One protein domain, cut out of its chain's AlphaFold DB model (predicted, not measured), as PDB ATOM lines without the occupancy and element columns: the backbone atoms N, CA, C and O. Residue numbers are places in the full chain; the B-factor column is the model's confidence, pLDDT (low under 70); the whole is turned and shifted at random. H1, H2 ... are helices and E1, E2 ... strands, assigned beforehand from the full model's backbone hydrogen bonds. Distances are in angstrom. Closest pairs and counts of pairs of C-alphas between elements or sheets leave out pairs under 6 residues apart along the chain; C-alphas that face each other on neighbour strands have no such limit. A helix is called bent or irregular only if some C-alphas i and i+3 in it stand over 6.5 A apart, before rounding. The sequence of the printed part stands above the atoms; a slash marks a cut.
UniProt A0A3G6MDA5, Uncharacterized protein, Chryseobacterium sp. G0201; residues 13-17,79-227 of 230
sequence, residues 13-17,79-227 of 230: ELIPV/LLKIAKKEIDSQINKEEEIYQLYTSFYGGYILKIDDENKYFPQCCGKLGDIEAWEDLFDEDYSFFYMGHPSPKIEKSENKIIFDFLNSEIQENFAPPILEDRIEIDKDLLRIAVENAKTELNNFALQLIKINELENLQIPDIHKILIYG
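Overview. This is residues 13 to 17 and 79 to 227 of the 230 residues of an uncharacterized protein of Chryseobacterium sp. G0201 (UniProt A0A3G6MDA5). One long helix, H3, runs along the longest axis as a spine, with a small three-stranded sheet, E4 E5 E6, at its first end and the short helix H4 folded back on its later part. A second small sheet, E1 E2 E3, is beside the first half of H3, E1 nearest to it, and H2 packs on both H3 and E2; H1 is at the far end from the sheet E4 E5 E6. The printed part has 154 residues, with four named helices and six named strands in the order E1 H1 E2 E3 H2 E4 E5 E6 H3 H4. Both sheets are antiparallel, and the class is mixed, helices and strands. The whole is compact, with a radius of gyration of the C-alphas of 17.0 A, and its outline is elongated, 48 by 30 by 30 A.

Along the chain. E1, residues 13 to 17, begins with C-alpha 13 at (34.311, 73.347, -96.176). After the cut come H1, residues 79 to 90, 16.6 A long, E2, residues 106 to 112, 18.9 A, and E3, residues 115 to 118. H2, residues 126 to 136, 18.5 A long, is irregular, but only just: C-alphas 127 and 130 are 6.6 A apart. E4, residues 151 to 154, E5, residues 158 to 162, and E6, residues 180 to 184, follow. H3, residues 185 to 212, is 40.7 A long, from C-alpha 185 at (40.090, 79.245, -105.994) to C-alpha 212 at (46.021, 72.387, -66.327). H4 is residues 220 to 225.

Arrangement. E2 is the inner strand between E1 and E3, with N 15 and O 109 2.9 A apart and, in the hairpin E2 and E3, N 112 and O 115 2.9 A apart. H3 is on this sheet, at the sheet's level with a height of 2.9 A; the closest C-alphas of E1 and H3, of Glu 13 and Ala 191, are 5.1 A apart. H2 is on it too, at a height of 7.3 A. H2 touches residues 185 to 196 of H3, closest at the C-alphas of Trp 132 and Val 192, 6.8 A, at a shallow tilt of 25 degrees, opposite ways. E4, E5 and E6 form a meander, each strand the antiparallel neighbour of the one before, with N 153 and O 160 2.9 A apart and N 161 and O 181 2.9 A apart. H3 and H4 form a helical hairpin, at a shallow tilt of 31 degrees, closest at the C-alphas of Ala 203 and His 221, 4.9 A. H1 is close to but not clearly touching H3, with the C-alphas of Leu 80 and Ile 209 6.5 A apart, about perpendicular at 89 degrees. Every O i to N i+4 pair is within hydrogen-bond range in H1, H3 and H4; in H2 2 of 7 are, beside 7 of 8 O i to N i+3 pairs.

Size, cuts and confidence. The C-alphas farthest apart, of Glu 94 and Glu 156, are 51.7 A apart. Residues 18 to 78 are not printed, and C-alphas 17 and 79 are 12.6 A apart across the cut. The links H1 to E2, H2 to E4 and E5 to E6 are long. The mean pLDDT of the printed part is 91.6, with residues 92 to 100 under 70.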
ATOM      1  N   GLU A  13      33.780  73.450 -97.530       98.12
ATOM      2  CA  GLU A  13      34.311  73.347 -96.176       98.12
ATOM      3  C   GLU A  13      35.558  72.462 -96.200       98.12
ATOM      4  O   GLU A  13      35.585  71.418 -96.857       98.12
ATOM      5  N   LEU A  14      36.579  72.877 -95.455       98.44
ATOM      6  CA  LEU A  14      37.762  72.076 -95.188       98.44
ATOM      7  C   LEU A  14      37.776  71.771 -93.692       98.44
ATOM      8  O   LEU A  14      37.882  72.680 -92.872       98.44
ATOM      9  N   ILE A  15      37.575  70.505 -93.332       98.75
ATOM     10  CA  ILE A  15      37.279  70.114 -91.950       98.75
ATOM     11  C   ILE A  15      38.506  69.426 -91.345       98.75
ATOM     12  O   ILE A  15      38.817  68.312 -91.772       98.75
ATOM     13  N   PRO A  16      39.183  70.037 -90.354       98.69
ATOM     14  CA  PRO A  16      40.305  69.404 -89.672       98.69
ATOM     15  C   PRO A  16      39.837  68.211 -88.836       98.69
ATOM     16  O   PRO A  16      38.958  68.329 -87.971       98.69
ATOM     17  N   VAL A  17      40.458  67.060 -89.075       98.69
ATOM     18  CA  VAL A  17      40.201  65.812 -88.356       98.69
ATOM     19  C   VAL A  17      41.506  65.161 -87.920       98.69
ATOM     20  O   VAL A  17      42.500  65.204 -88.640       98.69
ATOM     21  N   LEU A  79      40.811  64.507 -75.309       98.12
ATOM     22  CA  LEU A  79      41.969  65.133 -75.938       98.12
ATOM     23  C   LEU A  79      43.235  64.973 -75.092       98.12
ATOM     24  O   LEU A  79      44.290  64.665 -75.634       98.12
ATOM     25  N   LEU A  80      43.136  65.090 -73.764       97.62
ATOM     26  CA  LEU A  80      44.250  64.807 -72.857       97.62
ATOM     27  C   LEU A  80      44.813  63.390 -73.044       97.62
ATOM     28  O   LEU A  80      46.030  63.206 -73.057       97.62
ATOM     29  N   LYS A  81      43.944  62.379 -73.160       96.88
ATOM     30  CA  LYS A  81      44.365  60.978 -73.321       96.88
ATOM     31  C   LYS A  81      44.980  60.743 -74.691       96.88
ATOM     32  O   LYS A  81      46.011  60.086 -74.779       96.88
ATOM     33  N   ILE A  82      44.371  61.316 -75.728       97.00
ATOM     34  CA  ILE A  82      44.855  61.240 -77.109       97.00
ATOM     35  C   ILE A  82      46.236  61.897 -77.222       97.00
ATOM     36  O   ILE A  82      47.170  61.263 -77.702       97.00
ATOM     37  N   ALA A  83      46.396  63.117 -76.701       95.31
ATOM     38  CA  ALA A  83      47.670  63.830 -76.705       95.31
ATOM     39  C   ALA A  83      48.753  63.061 -75.940       95.31
ATOM     40  O   ALA A  83      49.846  62.872 -76.464       95.31
ATOM     41  N   LYS A  84      48.450  62.557 -74.735       93.50
ATOM     42  CA  LYS A  84      49.397  61.729 -73.970       93.50
ATOM     43  C   LYS A  84      49.825  60.486 -74.742       93.50
ATOM     44  O   LYS A  84      51.017  60.231 -74.818       93.50
ATOM     45  N   LYS A  85      48.877  59.756 -75.343       92.25
ATOM     46  CA  LYS A  85      49.183  58.569 -76.156       92.25
ATOM     47  C   LYS A  85      50.131  58.913 -77.307       92.25
ATOM     48  O   LYS A  85      51.103  58.196 -77.513       92.25
ATOM     49  N   GLU A  86      49.852  59.995 -78.028       91.25
ATOM     50  CA  GLU A  86      50.678  60.443 -79.153       91.25
ATOM     51  C   GLU A  86      52.093  60.816 -78.696       91.25
ATOM     52  O   GLU A  86      53.073  60.292 -79.218       91.25
ATOM     53  N   ILE A  87      52.206  61.633 -77.649       88.88
ATOM     54  CA  ILE A  87      53.488  62.047 -77.067       88.88
ATOM     55  C   ILE A  87      54.286  60.836 -76.566       88.88
ATOM     56  O   ILE A  87      55.460  60.690 -76.903       88.88
ATOM     57  N   ASP A  88      53.650  59.934 -75.817       87.56
ATOM     58  CA  ASP A  88      54.284  58.716 -75.301       87.56
ATOM     59  C   ASP A  88      54.749  57.787 -76.436       87.56
ATOM     60  O   ASP A  88      55.728  57.060 -76.269       87.56
ATOM     61  N   SER A  89      54.073  57.805 -77.591       84.62
ATOM     62  CA  SER A  89      54.467  57.012 -78.764       84.62
ATOM     63  C   SER A  89      55.711  57.555 -79.474       84.62
ATOM     64  O   SER A  89      56.437  56.781 -80.098       84.62
ATOM     65  N   GLN A  90      55.969  58.860 -79.352       80.69
ATOM     66  CA  GLN A  90      57.126  59.534 -79.946       80.69
ATOM     67  C   GLN A  90      58.350  59.510 -79.019       80.69
ATOM     68  O   GLN A  90      59.486  59.543 -79.487       80.69
ATOM     69  N   ILE A  91      58.147  59.401 -77.702       75.69
ATOM     70  CA  ILE A  91      59.242  59.282 -76.732       75.69
ATOM     71  C   ILE A  91      59.778  57.840 -76.743       75.69
ATOM     72  O   ILE A  91      59.271  56.945 -76.061       75.69
ATOM     73  N   ASN A  92      60.854  57.601 -77.495       59.81
ATOM     74  CA  ASN A  92      61.626  56.365 -77.369       59.81
ATOM     75  C   ASN A  92      62.259  56.279 -75.971       59.81
ATOM     76  O   ASN A  92      62.760  57.263 -75.437       59.81
ATOM     77  N   LYS A  93      62.315  55.072 -75.384       52.62
ATOM     78  CA  LYS A  93      62.862  54.808 -74.029       52.62
ATOM     79  C   LYS A  93      64.312  55.279 -73.795       52.62
ATOM     80  O   LYS A  93      64.775  55.215 -72.658       52.62
ATOM     81  N   GLU A  94      65.020  55.697 -74.841       52.16
ATOM     82  CA  GLU A  94      66.418  56.138 -74.812       52.16
ATOM     83  C   GLU A  94      66.610  57.622 -75.188       52.16
ATOM     84  O   GLU A  94      67.721  58.126 -75.032       52.16
ATOM     85  N   GLU A  95      65.564  58.342 -75.614       48.41
ATOM     86  CA  GLU A  95      65.669  59.731 -76.088       48.41
ATOM     87  C   GLU A  95      64.867  60.712 -75.222       48.41
ATOM     88  O   GLU A  95      63.806  60.403 -74.678       48.41
ATOM     89  N   GLU A  96      65.431  61.907 -75.033       53.09
ATOM     90  CA  GLU A  96      64.832  62.979 -74.239       53.09
ATOM     91  C   GLU A  96      63.574  63.548 -74.925       53.09
ATOM     92  O   GLU A  96      63.447  63.521 -76.146       53.09
ATOM     93  N   ILE A  97      62.681  64.158 -74.130       53.81
ATOM     94  CA  ILE A  97      61.422  64.837 -74.532       53.81
ATOM     95  C   ILE A  97      61.599  65.843 -75.699       53.81
ATOM     96  O   ILE A  97      60.628  66.273 -76.311       53.81
ATOM     97  N   TYR A  98      62.834  66.218 -76.031       48.88
ATOM     98  CA  TYR A  98      63.184  67.173 -77.081       48.88
ATOM     99  C   TYR A  98      63.042  66.655 -78.524       48.88
ATOM    100  O   TYR A  98      63.273  67.437 -79.438       48.88
ATOM    101  N   GLN A  99      62.648  65.396 -78.744       56.16
ATOM    102  CA  GLN A  99      62.440  64.824 -80.085       56.16
ATOM    103  C   GLN A  99      60.960  64.557 -80.422       56.16
ATOM    104  O   GLN A  99      60.622  63.556 -81.044       56.16
ATOM    105  N   LEU A 100      60.044  65.430 -80.005       64.12
ATOM    106  CA  LEU A 100      58.664  65.375 -80.496       64.12
ATOM    107  C   LEU A 100      58.582  66.094 -81.850       64.12
ATOM    108  O   LEU A 100      58.640  67.322 -81.891       64.12
ATOM    109  N   TYR A 101      58.457  65.345 -82.947       78.25
ATOM    110  CA  TYR A 101      58.495  65.897 -84.312       78.25
ATOM    111  C   TYR A 101      57.209  65.673 -85.115       78.25
ATOM    112  O   TYR A 101      57.001  66.331 -86.134       78.25
ATOM    113  N   THR A 102      56.322  64.770 -84.687       83.50
ATOM    114  CA  THR A 102      55.165  64.374 -85.503       83.50
ATOM    115  C   THR A 102      53.875  65.039 -85.027       83.50
ATOM    116  O   THR A 102      53.506  64.945 -83.856       83.50
ATOM    117  N   SER A 103      53.175  65.695 -85.957       93.00
ATOM    118  CA  SER A 103      51.790  66.133 -85.774       93.00
ATOM    119  C   SER A 103      50.824  64.955 -85.759       93.00
ATOM    120  O   SER A 103      51.141  63.870 -86.246       93.00
ATOM    121  N   PHE A 104      49.623  65.173 -85.222       96.50
ATOM    122  CA  PHE A 104      48.578  64.158 -85.240       96.50
ATOM    123  C   PHE A 104      48.309  63.663 -86.664       96.50
ATOM    124  O   PHE A 104      48.101  64.461 -87.587       96.50
ATOM    125  N   TYR A 105      48.237  62.338 -86.806       96.19
ATOM    126  CA  TYR A 105      47.682  61.696 -87.993       96.19
ATOM    127  C   TYR A 105      46.238  62.141 -88.223       96.19
ATOM    128  O   TYR A 105      45.515  62.475 -87.280       96.19
ATOM    129  N   GLY A 106      45.814  62.137 -89.481       96.25
ATOM    130  CA  GLY A 106      44.530  62.672 -89.910       96.25
ATOM    131  C   GLY A 106      44.725  63.617 -91.085       96.25
ATOM    132  O   GLY A 106      45.331  63.237 -92.077       96.25
ATOM    133  N   GLY A 107      44.192  64.831 -90.985       97.44
ATOM    134  CA  GLY A 107      44.302  65.853 -92.024       97.44
ATOM    135  C   GLY A 107      42.978  66.572 -92.218       97.44
ATOM    136  O   GLY A 107      42.338  66.985 -91.249       97.44
ATOM    137  N   TYR A 108      42.551  66.711 -93.472       98.50
ATOM    138  CA  TYR A 108      41.388  67.514 -93.826       98.50
ATOM    139  C   TYR A 108      40.376  66.746 -94.664       98.50
ATOM    140  O   TYR A 108      40.715  66.111 -95.659       98.50
ATOM    141  N   ILE A 109      39.104  66.831 -94.285       98.25
ATOM    142  CA  ILE A 109      38.008  66.367 -95.137       98.25
ATOM    143  C   ILE A 109      37.557  67.543 -95.994       98.25
ATOM    144  O   ILE A 109      37.104  68.562 -95.467       98.25
ATOM    145  N   LEU A 110      37.665  67.388 -97.312       98.19
ATOM    146  CA  LEU A 110      37.101  68.327 -98.272       98.19
ATOM    147  C   LEU A 110      35.624  68.002 -98.465       98.19
ATOM    148  O   LEU A 110      35.264  66.923 -98.952       98.19
ATOM    149  N   LYS A 111      34.773  68.960 -98.119       97.81
ATOM    150  CA  LYS A 111      33.326  68.848 -98.232       97.81
ATOM    151  C   LYS A 111      32.796  69.920 -99.174       97.81
ATOM    152  O   LYS A 111      33.089  71.100 -98.997       97.81
ATOM    153  N   ILE A 112      32.027  69.502-100.175       96.88
ATOM    154  CA  ILE A 112      31.431  70.378-101.189       96.88
ATOM    155  C   ILE A 112      29.934  70.097-101.229       96.88
ATOM    156  O   ILE A 112      29.537  68.945-101.377       96.88
ATOM    157  N   ASP A 113      29.117  71.137-101.073       95.00
ATOM    158  CA  ASP A 113      27.647  71.062-101.100       95.00
ATOM    159  C   ASP A 113      27.083  69.995-100.151       95.00
ATOM    160  O   ASP A 113      26.203  69.203-100.475       95.00
ATOM    161  N   ASP A 114      27.635  69.994 -98.940       94.12
ATOM    162  CA  ASP A 114      27.353  69.054 -97.859       94.12
ATOM    163  C   ASP A 114      27.755  67.582 -98.099       94.12
ATOM    164  O   ASP A 114      27.531  66.734 -97.231       94.12
ATOM    165  N   GLU A 115      28.462  67.292 -99.193       95.50
ATOM    166  CA  GLU A 115      29.015  65.973 -99.505       95.50
ATOM    167  C   GLU A 115      30.521  65.906 -99.232       95.50
ATOM    168  O   GLU A 115      31.288  66.765 -99.663       95.50
ATOM    169  N   ASN A 116      30.971  64.855 -98.541       96.06
ATOM    170  CA  ASN A 116      32.400  64.600 -98.352       96.06
ATOM    171  C   ASN A 116      32.987  64.076 -99.665       96.06
ATOM    172  O   ASN A 116      32.632  62.980-100.098       96.06
ATOM    173  N   LYS A 117      33.869  64.854-100.288       96.38
ATOM    174  CA  LYS A 117      34.433  64.538-101.603       96.38
ATOM    175  C   LYS A 117      35.822  63.914-101.528       96.38
ATOM    176  O   LYS A 117      36.155  63.081-102.364       96.38
ATOM    177  N   TYR A 118      36.619  64.302-100.535       96.38
ATOM    178  CA  TYR A 118      37.968  63.779-100.348       96.38
ATOM    179  C   TYR A 118      38.297  63.685 -98.857       96.38
ATOM    180  O   TYR A 118      37.998  64.598 -98.086       96.38
ATOM    181  N   PHE A 119      38.863  62.549 -98.461       96.56
ATOM    182  CA  PHE A 119      39.235  62.231 -97.085       96.56
ATOM    183  C   PHE A 119      40.758  62.214 -96.952       96.56
ATOM    184  O   PHE A 119      41.436  61.950 -97.949       96.56
ATOM    185  N   PRO A 120      41.300  62.417 -95.742       96.19
ATOM    186  CA  PRO A 120      42.713  62.167 -95.502       96.19
ATOM    187  C   PRO A 120      43.083  60.736 -95.880       96.19
ATOM    188  O   PRO A 120      42.312  59.806 -95.627       96.19
ATOM    189  N   GLN A 121      44.234  60.579 -96.527       95.12
ATOM    190  CA  GLN A 121      44.745  59.285 -96.962       95.12
ATOM    191  C   GLN A 121      45.807  58.773 -95.980       95.12
ATOM    192  O   GLN A 121      46.099  59.412 -94.965       95.12
ATOM    193  N   CYS A 122      46.369  57.590 -96.240       89.94
ATOM    194  CA  CYS A 122      47.335  56.982 -95.326       89.94
ATOM    195  C   CYS A 122      48.549  57.903 -95.134       89.94
ATOM    196  O   CYS A 122      49.054  58.471 -96.101       89.94
ATOM    197  N   CYS A 123      49.008  58.052 -93.888       90.62
ATOM    198  CA  CYS A 123      50.084  58.971 -93.499       90.62
ATOM    199  C   CYS A 123      49.764  60.469 -93.657       90.62
ATOM    200  O   CYS A 123      50.689  61.279 -93.561       90.62
ATOM    201  N   GLY A 124      48.500  60.842 -93.879       94.44
ATOM    202  CA  GLY A 124      48.057  62.230 -93.767       94.44
ATOM    203  C   GLY A 124      48.160  62.738 -92.326       94.44
ATOM    204  O   GLY A 124      48.028  61.966 -91.365       94.44
ATOM    205  N   LYS A 125      48.407  64.038 -92.174       96.06
ATOM    206  CA  LYS A 125      48.602  64.713 -90.888       96.06
ATOM    207  C   LYS A 125      47.869  66.047 -90.839       96.06
ATOM    208  O   LYS A 125      47.584  66.662 -91.863       96.06
ATOM    209  N   LEU A 126      47.624  66.555 -89.629       97.19
ATOM    210  CA  LEU A 126      47.156  67.938 -89.466       97.19
ATOM    211  C   LEU A 126      48.149  68.961 -90.042       97.19
ATOM    212  O   LEU A 126      47.714  69.993 -90.552       97.19
ATOM    213  N   GLY A 127      49.452  68.663 -90.018       96.00
ATOM    214  CA  GLY A 127      50.481  69.554 -90.564       96.00
ATOM    215  C   GLY A 127      50.340  69.794 -92.067       96.00
ATOM    216  O   GLY A 127      50.734  70.846 -92.554       96.00
ATOM    217  N   ASP A 128      49.646  68.904 -92.781       96.31
ATOM    218  CA  ASP A 128      49.406  69.015 -94.222       96.31
ATOM    219  C   ASP A 128      48.491  70.203 -94.602       96.31
ATOM    220  O   ASP A 128      48.126  70.353 -95.767       96.31
ATOM    221  N   ILE A 129      48.104  71.074 -93.655       97.44
ATOM    222  CA  ILE A 129      47.450  72.357 -93.970       97.44
ATOM    223  C   ILE A 129      48.308  73.217 -94.891       97.44
ATOM    224  O   ILE A 129      47.760  73.905 -95.750       97.44
ATOM    225  N   GLU A 130      49.630  73.129 -94.760       95.50
ATOM    226  CA  GLU A 130      50.579  73.862 -95.599       95.50
ATOM    227  C   GLU A 130      50.402  73.478 -97.074       95.50
ATOM    228  O   GLU A 130      50.300  74.349 -97.934       95.50
ATOM    229  N   ALA A 131      50.176  72.191 -97.366       96.19
ATOM    230  CA  ALA A 131      49.892  71.735 -98.726       96.19
ATOM    231  C   ALA A 131      48.599  72.343 -99.300       96.19
ATOM    232  O   ALA A 131      48.502  72.549-100.510       96.19
ATOM    233  N   TRP A 132      47.602  72.652 -98.461       97.56
ATOM    234  CA  TRP A 132      46.392  73.367 -98.886       97.56
ATOM    235  C   TRP A 132      46.639  74.861 -99.117       97.56
ATOM    236  O   TRP A 132      46.019  75.443-100.008       97.56
ATOM    237  N   GLU A 133      47.525  75.486 -98.342       96.56
ATOM    238  CA  GLU A 133      47.937  76.881 -98.539       96.56
ATOM    239  C   GLU A 133      48.746  77.047 -99.833       96.56
ATOM    240  O   GLU A 133      48.487  77.962-100.623       96.56
ATOM    241  N   ASP A 134      49.640  76.102-100.113       95.88
ATOM    242  CA  ASP A 134      50.491  76.083-101.303       95.88
ATOM    243  C   ASP A 134      49.695  75.936-102.614       95.88
ATOM    244  O   ASP A 134      50.166  76.265-103.712       95.88
ATOM    245  N   LEU A 135      48.425  75.519-102.547       95.81
ATOM    246  CA  LEU A 135      47.531  75.525-103.709       95.81
ATOM    247  C   LEU A 135      47.320  76.932-104.291       95.81
ATOM    248  O   LEU A 135      46.963  77.056-105.468       95.81
ATOM    249  N   PHE A 136      47.571  77.988-103.517       94.94
ATOM    250  CA  PHE A 136      47.429  79.373-103.965       94.94
ATOM    251  C   PHE A 136      48.721  79.996-104.506       94.94
ATOM    252  O   PHE A 136      48.653  81.103-105.039       94.94
ATOM    253  N   ASP A 137      49.855  79.297-104.420       93.44
ATOM    254  CA  ASP A 137      51.095  79.676-105.102       93.44
ATOM    255  C   ASP A 137      51.079  79.139-106.544       93.44
ATOM    256  O   ASP A 137      50.995  77.934-106.763       93.44
ATOM    257  N   GLU A 138      51.131  80.011-107.553       88.38
ATOM    258  CA  GLU A 138      51.063  79.590-108.963       88.38
ATOM    259  C   GLU A 138      52.271  78.746-109.406       88.38
ATOM    260  O   GLU A 138      52.141  77.964-110.351       88.38
ATOM    261  N   ASP A 139      53.416  78.870-108.728       87.06
ATOM    262  CA  ASP A 139      54.641  78.137-109.062       87.06
ATOM    263  C   ASP A 139      54.710  76.760-108.374       87.06
ATOM    264  O   ASP A 139      55.500  75.895-108.769       87.06
ATOM    265  N   TYR A 140      53.853  76.516-107.378       87.56
ATOM    266  CA  TYR A 140      53.778  75.249-106.659       87.56
ATOM    267  C   TYR A 140      52.678  74.354-107.235       87.56
ATOM    268  O   TYR A 140      51.563  74.798-107.494       87.56
ATOM    269  N   SER A 141      52.954  73.071-107.453       79.12
ATOM    270  CA  SER A 141      51.958  72.118-107.988       79.12
ATOM    271  C   SER A 141      51.927  70.782-107.258       79.12
ATOM    272  O   SER A 141      51.089  69.935-107.564       79.12
ATOM    273  N   PHE A 142      52.815  70.604-106.281       88.25
ATOM    274  CA  PHE A 142      52.788  69.445-105.412       88.25
ATOM    275  C   PHE A 142      51.626  69.579-104.422       88.25
ATOM    276  O   PHE A 142      51.220  70.680-104.062       88.25
ATOM    277  N   PHE A 143      51.052  68.455-104.022       94.31
ATOM    278  CA  PHE A 143      50.011  68.417-103.007       94.31
ATOM    279  C   PHE A 143      50.072  67.070-102.316       94.31
ATOM    280  O   PHE A 143      50.160  66.031-102.973       94.31
ATOM    281  N   TYR A 144      50.027  67.104-100.991       92.81
ATOM    282  CA  TYR A 144      50.128  65.916-100.168       92.81
ATOM    283  C   TYR A 144      49.118  65.983 -99.031       92.81
ATOM    284  O   TYR A 144      49.034  66.979 -98.323       92.81
ATOM    285  N   MET A 145      48.347  64.910 -98.872       92.38
ATOM    286  CA  MET A 145      47.468  64.692 -97.720       92.38
ATOM    287  C   MET A 145      47.406  63.195 -97.384       92.38
ATOM    288  O   MET A 145      46.336  62.618 -97.158       92.38
ATOM    289  N   GLY A 146      48.573  62.552 -97.453       92.06
ATOM    290  CA  GLY A 146      48.725  61.101 -97.441       92.06
ATOM    291  C   GLY A 146      48.778  60.472 -98.836       92.06
ATOM    292  O   GLY A 146      48.551  61.132 -99.852       92.06
ATOM    293  N   HIS A 147      49.094  59.181 -98.896       90.62
ATOM    294  CA  HIS A 147      49.124  58.419-100.144       90.62
ATOM    295  C   HIS A 147      47.841  57.574-100.318       90.62
ATOM    296  O   HIS A 147      47.404  56.931 -99.357       90.62
ATOM    297  N   PRO A 148      47.237  57.551-101.525       93.19
ATOM    298  CA  PRO A 148      47.576  58.367-102.702       93.19
ATOM    299  C   PRO A 148      47.210  59.854-102.540       93.19
ATOM    300  O   PRO A 148      46.310  60.194-101.788       93.19
ATOM    301  N   SER A 149      47.858  60.746-103.295       93.31
ATOM    302  CA  SER A 149      47.458  62.160-103.410       93.31
ATOM    303  C   SER A 149      47.086  62.503-104.858       93.31
ATOM    304  O   SER A 149      47.724  61.994-105.786       93.31
ATOM    305  N   PRO A 150      46.048  63.332-105.085       94.94
ATOM    306  CA  PRO A 150      45.642  63.732-106.426       94.94
ATOM    307  C   PRO A 150      46.698  64.621-107.082       94.94
ATOM    308  O   PRO A 150      47.406  65.377-106.416       94.94
ATOM    309  N   LYS A 151      46.747  64.587-108.413       94.81
ATOM    310  CA  LYS A 151      47.480  65.597-109.175       94.81
ATOM    311  C   LYS A 151      46.701  66.912-109.128       94.81
ATOM    312  O   LYS A 151      45.487  66.920-109.327       94.81
ATOM    313  N   ILE A 152      47.406  68.020-108.929       95.81
ATOM    314  CA  ILE A 152      46.806  69.354-108.954       95.81
ATOM    315  C   ILE A 152      47.004  70.009-110.316       95.81
ATOM    316  O   ILE A 152      48.113  70.073-110.848       95.81
ATOM    317  N   GLU A 153      45.919  70.549-110.865       94.56
ATOM    318  CA  GLU A 153      45.960  71.446-112.019       94.56
ATOM    319  C   GLU A 153      45.389  72.806-111.627       94.56
ATOM    320  O   GLU A 153      44.334  72.901-110.995       94.56
ATOM    321  N   LYS A 154      46.086  73.877-112.005       93.94
ATOM    322  CA  LYS A 154      45.698  75.251-111.677       93.94
ATOM    323  C   LYS A 154      45.285  75.995-112.940       93.94
ATOM    324  O   LYS A 154      45.883  75.854-114.006       93.94
ATOM    325  N   SER A 155      44.239  76.796-112.806       89.69
ATOM    326  CA  SER A 155      43.820  77.796-113.787       89.69
ATOM    327  C   SER A 155      43.572  79.123-113.071       89.69
ATOM    328  O   SER A 155      43.626  79.178-111.841       89.69
ATOM    329  N   GLU A 156      43.277  80.183-113.827       88.75
ATOM    330  CA  GLU A 156      43.098  81.542-113.292       88.75
ATOM    331  C   GLU A 156      42.182  81.569-112.054       88.75
ATOM    332  O   GLU A 156      42.598  82.038-110.999       88.75
ATOM    333  N   ASN A 157      41.000  80.946-112.141       93.62
ATOM    334  CA  ASN A 157      39.989  80.983-111.074       93.62
ATOM    335  C   ASN A 157      39.682  79.616-110.447       93.62
ATOM    336  O   ASN A 157      38.788  79.520-109.613       93.62
ATOM    337  N   LYS A 158      40.371  78.542-110.854       95.56
ATOM    338  CA  LYS A 158      40.055  77.188-110.375       95.56
ATOM    339  C   LYS A 158      41.279  76.378-110.001       95.56
ATOM    340  O   LYS A 158      42.315  76.476-110.663       95.56
ATOM    341  N   ILE A 159      41.087  75.512-109.016       96.50
ATOM    342  CA  ILE A 159      41.985  74.414-108.664       96.50
ATOM    343  C   ILE A 159      41.264  73.106-108.990       96.50
ATOM    344  O   ILE A 159      40.086  72.943-108.667       96.50
ATOM    345  N   ILE A 160      41.955  72.199-109.672       96.25
ATOM    346  CA  ILE A 160      41.425  70.905-110.092       96.25
ATOM    347  C   ILE A 160      42.209  69.809-109.385       96.25
ATOM    348  O   ILE A 160      43.429  69.729-109.531       96.25
ATOM    349  N   PHE A 161      41.494  68.957-108.660       96.44
ATOM    350  CA  PHE A 161      42.015  67.728-108.075       96.44
ATOM    351  C   PHE A 161      41.746  66.597-109.068       96.44
ATOM    352  O   PHE A 161      40.588  66.259-109.312       96.44
ATOM    353  N   ASP A 162      42.798  66.059-109.682       95.25
ATOM    354  CA  ASP A 162      42.733  64.945-110.630       95.25
ATOM    355  C   ASP A 162      43.188  63.651-109.945       95.25
ATOM    356  O   ASP A 162      44.374  63.450-109.665       95.25
ATOM    357  N   PHE A 163      42.220  62.778-109.665       94.06
ATOM    358  CA  PHE A 163      42.429  61.516-108.957       94.06
ATOM    359  C   PHE A 163      42.825  60.368-109.893       94.06
ATOM    360  O   PHE A 163      43.307  59.342-109.421       94.06
ATOM    361  N   LEU A 164      42.656  60.522-111.213       90.25
ATOM    362  CA  LEU A 164      43.035  59.500-112.197       90.25
ATOM    363  C   LEU A 164      44.512  59.582-112.568       90.25
ATOM    364  O   LEU A 164      45.160  58.564-112.811       90.25
ATOM    365  N   ASN A 165      45.038  60.801-112.648       89.06
ATOM    366  CA  ASN A 165      46.392  61.066-113.118       89.06
ATOM    367  C   ASN A 165      47.356  61.392-111.967       89.06
ATOM    368  O   ASN A 165      48.300  62.159-112.167       89.06
ATOM    369  N   SER A 166      47.123  60.824-110.777       84.75
ATOM    370  CA  SER A 166      48.065  60.897-109.657       84.75
ATOM    371  C   SER A 166      49.424  60.305-110.048       84.75
ATOM    372  O   SER A 166      49.507  59.341-110.820       84.75
ATOM    373  N   GLU A 167      50.504  60.877-109.508       76.56
ATOM    374  CA  GLU A 167      51.869  60.394-109.770       76.56
ATOM    375  C   GLU A 167      52.051  58.945-109.310       76.56
ATOM    376  O   GLU A 167      52.664  58.131-110.003       76.56
ATOM    377  N   ILE A 168      51.473  58.624-108.150       79.38
ATOM    378  CA  ILE A 168      51.442  57.281-107.580       79.38
ATOM    379  C   ILE A 168      50.041  56.704-107.780       79.38
ATOM    380  O   ILE A 168      49.040  57.280-107.352       79.38
ATOM    381  N   GLN A 169      49.982  55.548-108.438       79.06
ATOM    382  CA  GLN A 169      48.747  54.836-108.758       79.06
ATOM    383  C   GLN A 169      48.433  53.829-107.647       79.06
ATOM    384  O   GLN A 169      48.739  52.640-107.749       79.06
ATOM    385  N   GLU A 170      47.850  54.338-106.567       86.94
ATOM    386  CA  GLU A 170      47.293  53.566-105.456       86.94
ATOM    387  C   GLU A 170      45.788  53.833-105.342       86.94
ATOM    388  O   GLU A 170      45.276  54.828-105.853       86.94
ATOM    389  N   ASN A 171      45.059  52.933-104.680       90.44
ATOM    390  CA  ASN A 171      43.626  53.117-104.477       90.44
ATOM    391  C   ASN A 171      43.373  54.086-103.320       90.44
ATOM    392  O   ASN A 171      43.886  53.880-102.221       90.44
ATOM    393  N   PHE A 172      42.520  55.081-103.553       93.31
ATOM    394  CA  PHE A 172      42.008  55.955-102.501       93.31
ATOM    395  C   PHE A 172      41.137  55.171-101.508       93.31
ATOM    396  O   PHE A 172      40.370  54.281-101.898       93.31
ATOM    397  N   ALA A 173      41.248  55.519-100.228       91.31
ATOM    398  CA  ALA A 173      40.507  54.910 -99.132       91.31
ATOM    399  C   ALA A 173      39.942  56.001 -98.193       91.31
ATOM    400  O   ALA A 173      40.711  56.650 -97.486       91.31
ATOM    401  N   PRO A 174      38.612  56.210 -98.138       92.75
ATOM    402  CA  PRO A 174      37.582  55.596 -98.979       92.75
ATOM    403  C   PRO A 174      37.753  55.900-100.479       92.75
ATOM    404  O   PRO A 174      38.426  56.871-100.829       92.75
ATOM    405  N   PRO A 175      37.117  55.112-101.365       92.69
ATOM    406  CA  PRO A 175      37.138  55.371-102.798       92.69
ATOM    407  C   PRO A 175      36.611  56.767-103.143       92.69
ATOM    408  O   PRO A 175      35.603  57.217-102.591       92.69
ATOM    409  N   ILE A 176      37.264  57.416-104.103       93.00
ATOM    410  CA  ILE A 176      36.780  58.660-104.704       93.00
ATOM    411  C   ILE A 176      35.516  58.397-105.525       93.00
ATOM    412  O   ILE A 176      35.407  57.390-106.223       93.00
ATOM    413  N   LEU A 177      34.547  59.306-105.424       90.44
ATOM    414  CA  LEU A 177      33.283  59.220-106.166       90.44
ATOM    415  C   LEU A 177      33.360  59.909-107.533       90.44
ATOM    416  O   LEU A 177      32.571  59.602-108.425       90.44
ATOM    417  N   GLU A 178      34.294  60.848-107.680       93.12
ATOM    418  CA  GLU A 178      34.486  61.667-108.869       93.12
ATOM    419  C   GLU A 178      35.963  61.661-109.254       93.12
ATOM    420  O   GLU A 178      36.825  62.003-108.449       93.12
ATOM    421  N   ASP A 179      36.242  61.311-110.507       93.94
ATOM    422  CA  ASP A 179      37.595  61.242-111.070       93.94
ATOM    423  C   ASP A 179      38.337  62.585-111.024       93.94
ATOM    424  O   ASP A 179      39.568  62.633-110.960       93.94
ATOM    425  N   ARG A 180      37.586  63.690-111.100       95.75
ATOM    426  CA  ARG A 180      38.106  65.057-111.060       95.75
ATOM    427  C   ARG A 180      37.142  65.959-110.307       95.75
ATOM    428  O   ARG A 180      35.948  65.945-110.596       95.75
ATOM    429  N   ILE A 181      37.676  66.792-109.419       95.56
ATOM    430  CA  ILE A 181      36.917  67.824-108.706       95.56
ATOM    431  C   ILE A 181      37.472  69.187-109.106       95.56
ATOM    432  O   ILE A 181      38.659  69.452-108.933       95.56
ATOM    433  N   GLU A 182      36.611  70.061-109.627       95.94
ATOM    434  CA  GLU A 182      36.952  71.454-109.929       95.94
ATOM    435  C   GLU A 182      36.394  72.379-108.846       95.94
ATOM    436  O   GLU A 182      35.191  72.370-108.584       95.94
ATOM    437  N   ILE A 183      37.254  73.210-108.261       95.94
ATOM    438  CA  ILE A 183      36.904  74.095-107.146       95.94
ATOM    439  C   ILE A 183      37.272  75.531-107.500       95.94
ATOM    440  O   ILE A 183      38.340  75.784-108.060       95.94
ATOM    441  N   ASP A 184      36.393  76.476-107.167       96.12
ATOM    442  CA  ASP A 184      36.708  77.902-107.235       96.12
ATOM    443  C   ASP A 184      37.840  78.253-106.253       96.12
ATOM    444  O   ASP A 184      37.799  77.890-105.073       96.12
ATOM    445  N   LYS A 185      38.869  78.944-106.753       95.31
ATOM    446  CA  LYS A 185      40.090  79.245-105.994       95.31
ATOM    447  C   LYS A 185      39.809  80.158-104.793       95.31
ATOM    448  O   LYS A 185      40.399  79.950-103.732       95.31
ATOM    449  N   ASP A 186      38.912  81.132-104.925       95.56
ATOM    450  CA  ASP A 186      38.605  82.068-103.841       95.56
ATOM    451  C   ASP A 186      37.741  81.406-102.761       95.56
ATOM    452  O   ASP A 186      37.995  81.598-101.568       95.56
ATOM    453  N   LEU A 187      36.777  80.568-103.153       97.12
ATOM    454  CA  LEU A 187      35.995  79.790-102.189       97.12
ATOM    455  C   LEU A 187      36.858  78.771-101.434       97.12
ATOM    456  O   LEU A 187      36.704  78.628-100.218       97.12
ATOM    457  N   LEU A 188      37.799  78.103-102.115       97.69
ATOM    458  CA  LEU A 188      38.737  77.201-101.444       97.69
ATOM    459  C   LEU A 188      39.629  77.959-100.456       97.69
ATOM    460  O   LEU A 188      39.829  77.489 -99.339       97.69
ATOM    461  N   ARG A 189      40.108  79.158-100.816       97.62
ATOM    462  CA  ARG A 189      40.904  80.002 -99.910       97.62
ATOM    463  C   ARG A 189      40.142  80.337 -98.631       97.62
ATOM    464  O   ARG A 189      40.700  80.238 -97.544       97.62
ATOM    465  N   ILE A 190      38.859  80.678 -98.746       98.06
ATOM    466  CA  ILE A 190      37.997  80.918 -97.579       98.06
ATOM    467  C   ILE A 190      37.886  79.654 -96.712       98.06
ATOM    468  O   ILE A 190      37.978  79.745 -95.488       98.06
ATOM    469  N   ALA A 191      37.717  78.478 -97.319       98.56
ATOM    470  CA  ALA A 191      37.640  77.217 -96.585       98.56
ATOM    471  C   ALA A 191      38.948  76.882 -95.841       98.56
ATOM    472  O   ALA A 191      38.888  76.467 -94.683       98.56
ATOM    473  N   VAL A 192      40.108  77.131 -96.458       98.62
ATOM    474  CA  VAL A 192      41.431  76.965 -95.829       98.62
ATOM    475  C   VAL A 192      41.601  77.909 -94.634       98.62
ATOM    476  O   VAL A 192      41.984  77.473 -93.550       98.62
ATOM    477  N   GLU A 193      41.234  79.185 -94.769       98.62
ATOM    478  CA  GLU A 193      41.304  80.148 -93.655       98.62
ATOM    479  C   GLU A 193      40.347  79.796 -92.500       98.62
ATOM    480  O   GLU A 193      40.681  79.961 -91.318       98.62
ATOM    481  N   ASN A 194      39.174  79.241 -92.814       98.56
ATOM    482  CA  ASN A 194      38.257  78.722 -91.801       98.56
ATOM    483  C   ASN A 194      38.856  77.508 -91.073       98.56
ATOM    484  O   ASN A 194      38.811  77.464 -89.842       98.56
ATOM    485  N   ALA A 195      39.479  76.572 -91.797       98.69
ATOM    486  CA  ALA A 195      40.173  75.430 -91.199       98.69
ATOM    487  C   ALA A 195      41.308  75.886 -90.269       98.69
ATOM    488  O   ALA A 195      41.397  75.424 -89.135       98.69
ATOM    489  N   LYS A 196      42.117  76.868 -90.682       98.62
ATOM    490  CA  LYS A 196      43.168  77.463 -89.836       98.62
ATOM    491  C   LYS A 196      42.606  78.127 -88.582       98.62
ATOM    492  O   LYS A 196      43.189  78.029 -87.505       98.62
ATOM    493  N   THR A 197      41.446  78.772 -88.688       98.50
ATOM    494  CA  THR A 197      40.738  79.310 -87.518       98.50
ATOM    495  C   THR A 197      40.306  78.190 -86.565       98.50
ATOM    496  O   THR A 197      40.460  78.323 -85.350       98.50
ATOM    497  N   GLU A 198      39.823  77.062 -87.093       98.50
ATOM    498  CA  GLU A 198      39.520  75.867 -86.300       98.50
ATOM    499  C   GLU A 198      40.769  75.273 -85.627       98.50
ATOM    500  O   GLU A 198      40.715  74.969 -84.435       98.50
ATOM    501  N   LEU A 199      41.900  75.183 -86.334       98.56
ATOM    502  CA  LEU A 199      43.180  74.734 -85.770       98.56
ATOM    503  C   LEU A 199      43.686  75.673 -84.671       98.56
ATOM    504  O   LEU A 199      44.210  75.204 -83.665       98.56
ATOM    505  N   ASN A 200      43.492  76.986 -84.808       98.44
ATOM    506  CA  ASN A 200      43.844  77.946 -83.761       98.44
ATOM    507  C   ASN A 200      43.025  77.723 -82.481       98.44
ATOM    508  O   ASN A 200      43.570  77.791 -81.379       98.44
ATOM    509  N   ASN A 201      41.733  77.411 -82.600       98.31
ATOM    510  CA  ASN A 201      40.913  77.063 -81.437       98.31
ATOM    511  C   ASN A 201      41.392  75.758 -80.787       98.31
ATOM    512  O   ASN A 201      41.526  75.690 -79.562       98.31
ATOM    513  N   PHE A 202      41.723  74.757 -81.603       98.56
ATOM    514  CA  PHE A 202      42.292  73.499 -81.132       98.56
ATOM    515  C   PHE A 202      43.662  73.692 -80.454       98.56
ATOM    516  O   PHE A 202      43.925  73.114 -79.400       98.56
ATOM    517  N   ALA A 203      44.504  74.591 -80.972       98.38
ATOM    518  CA  ALA A 203      45.777  74.970 -80.363       98.38
ATOM    519  C   ALA A 203      45.581  75.554 -78.957       98.38
ATOM    520  O   ALA A 203      46.271  75.155 -78.017       98.38
ATOM    521  N   LEU A 204      44.609  76.458 -78.788       98.50
ATOM    522  CA  LEU A 204      44.261  77.016 -77.477       98.50
ATOM    523  C   LEU A 204      43.776  75.929 -76.508       98.50
ATOM    524  O   LEU A 204      44.117  75.968 -75.323       98.50
ATOM    525  N   GLN A 205      43.023  74.942 -77.000       98.31
ATOM    526  CA  GLN A 205      42.583  73.794 -76.204       98.31
ATOM    527  C   GLN A 205      43.772  72.937 -75.735       98.31
ATOM    528  O   GLN A 205      43.865  72.618 -74.549       98.31
ATOM    529  N   LEU A 206      44.721  72.629 -76.626       98.19
ATOM    530  CA  LEU A 206      45.945  71.887 -76.297       98.19
ATOM    531  C   LEU A 206      46.826  72.630 -75.284       98.19
ATOM    532  O   LEU A 206      47.307  72.021 -74.327       98.19
ATOM    533  N   ILE A 207      47.007  73.946 -75.452       98.19
ATOM    534  CA  ILE A 207      47.755  74.791 -74.506       98.19
ATOM    535  C   ILE A 207      47.107  74.730 -73.121       98.19
ATOM    536  O   ILE A 207      47.783  74.441 -72.134       98.19
ATOM    537  N   LYS A 208      45.786  74.927 -73.056       98.12
ATOM    538  CA  LYS A 208      45.023  74.855 -71.806       98.12
ATOM    539  C   LYS A 208      45.204  73.503 -71.109       98.12
ATOM    540  O   LYS A 208      45.426  73.469 -69.903       98.12
ATOM    541  N   ILE A 209      45.106  72.394 -71.844       97.38
ATOM    542  CA  ILE A 209      45.278  71.045 -71.281       97.38
ATOM    543  C   ILE A 209      46.699  70.855 -70.744       97.38
ATOM    544  O   ILE A 209      46.871  70.371 -69.627       97.38
ATOM    545  N   ASN A 210      47.712  71.271 -71.502       96.06
ATOM    546  CA  ASN A 210      49.115  71.182 -71.099       96.06
ATOM    547  C   ASN A 210      49.404  71.942 -69.795       96.06
ATOM    548  O   ASN A 210      50.130  71.432 -68.939       96.06
ATOM    549  N   GLU A 211      48.798  73.121 -69.621       97.06
ATOM    550  CA  GLU A 211      48.894  73.922 -68.397       97.06
ATOM    551  C   GLU A 211      48.146  73.286 -67.216       97.06
ATOM    552  O   GLU A 211      48.726  73.116 -66.143       97.06
ATOM    553  N   LEU A 212      46.872  72.919 -67.401       96.81
ATOM    554  CA  LEU A 212      46.021  72.387 -66.327       96.81
ATOM    555  C   LEU A 212      46.512  71.039 -65.794       96.81
ATOM    556  O   LEU A 212      46.430  70.783 -64.594       96.81
ATOM    557  N   GLU A 213      47.038  70.199 -66.680       96.12
ATOM    558  CA  GLU A 213      47.511  68.852 -66.354       96.12
ATOM    559  C   GLU A 213      49.019  68.814 -66.066       96.12
ATOM    560  O   GLU A 213      49.563  67.744 -65.790       96.12
ATOM    561  N   ASN A 214      49.689  69.976 -66.108       93.81
ATOM    562  CA  ASN A 214      51.124  70.138 -65.867       93.81
ATOM    563  C   ASN A 214      51.963  69.116 -66.660       93.81
ATOM    564  O   ASN A 214      52.833  68.448 -66.098       93.81
ATOM    565  N   LEU A 215      51.690  68.979 -67.965       89.81
ATOM    566  CA  LEU A 215      52.438  68.047 -68.827       89.81
ATOM    567  C   LEU A 215      53.851  68.566 -69.133       89.81
ATOM    568  O   LEU A 215      54.737  67.776 -69.431       89.81
ATOM    569  N   GLN A 216      54.064  69.883 -69.010       91.06
ATOM    570  CA  GLN A 216      55.355  70.558 -69.208       91.06
ATOM    571  C   GLN A 216      55.946  70.363 -70.609       91.06
ATOM    572  O   GLN A 216      57.162  70.358 -70.773       91.06
ATOM    573  N   ILE A 217      55.086  70.245 -71.624       89.25
ATOM    574  CA  ILE A 217      55.503  70.061 -73.015       89.25
ATOM    575  C   ILE A 217      55.614  71.440 -73.672       89.25
ATOM    576  O   ILE A 217      54.589  72.119 -73.831       89.25
ATOM    577  N   PRO A 218      56.827  71.904 -74.023       89.94
ATOM    578  CA  PRO A 218      57.001  73.176 -74.713       89.94
ATOM    579  C   PRO A 218      56.314  73.132 -76.075       89.94
ATOM    580  O   PRO A 218      56.407  72.130 -76.772       89.94
ATOM    581  N   ASP A 219      55.618  74.209 -76.447       91.94
ATOM    582  CA  ASP A 219      55.002  74.345 -77.774       91.94
ATOM    583  C   ASP A 219      54.136  73.138 -78.213       91.94
ATOM    584  O   ASP A 219      54.024  72.857 -79.402       91.94
ATOM    585  N   ILE A 220      53.461  72.462 -77.268       93.50
ATOM    586  CA  ILE A 220      52.630  71.263 -77.521       93.50
ATOM    587  C   ILE A 220      51.700  71.398 -78.737       93.50
ATOM    588  O   ILE A 220      51.545  70.471 -79.522       93.50
ATOM    589  N   HIS A 221      51.092  72.571 -78.905       95.38
ATOM    590  CA  HIS A 221      50.188  72.866 -80.006       95.38
ATOM    591  C   HIS A 221      50.914  72.908 -81.350       95.38
ATOM    592  O   HIS A 221      50.348  72.464 -82.339       95.38
ATOM    593  N   LYS A 222      52.155  73.407 -81.403       94.50
ATOM    594  CA  LYS A 222      52.933  73.422 -82.643       94.50
ATOM    595  C   LYS A 222      53.325  72.012 -83.047       94.50
ATOM    596  O   LYS A 222      53.069  71.622 -84.176       94.50
ATOM    597  N   ILE A 223      53.834  71.243 -82.086       93.50
ATOM    598  CA  ILE A 223      54.209  69.838 -82.274       93.50
ATOM    599  C   ILE A 223      53.016  69.037 -82.796       93.50
ATOM    600  O   ILE A 223      53.094  68.429 -83.853       93.50
ATOM    601  N   LEU A 224      51.893  69.057 -82.075       95.75
ATOM    602  CA  LEU A 224      50.773  68.167 -82.373       95.75
ATOM    603  C   LEU A 224      49.918  68.624 -83.565       95.75
ATOM    604  O   LEU A 224      49.196  67.800 -84.123       95.75
ATOM    605  N   ILE A 225      49.983  69.898 -83.971       96.81
ATOM    606  CA  ILE A 225      49.241  70.402 -85.140       96.81
ATOM    607  C   ILE A 225      50.119  70.434 -86.386       96.81
ATOM    608  O   ILE A 225      49.710  69.891 -87.402       96.81
ATOM    609  N   TYR A 226      51.306  71.031 -86.318       94.62
ATOM    610  CA  TYR A 226      52.160  71.265 -87.490       94.62
ATOM    611  C   TYR A 226      53.309  70.258 -87.585       94.62
ATOM    612  O   TYR A 226      53.726  69.894 -88.676       94.62
ATOM    613  N   GLY A 227      53.751  69.714 -86.451       88.94
ATOM    614  CA  GLY A 227      54.996  68.961 -86.369       88.94
ATOM    615  C   GLY A 227      56.176  69.908 -86.179       88.94
ATOM    616  O   GLY A 227      56.011  71.125 -86.059       88.94
TER     617      GLY A 227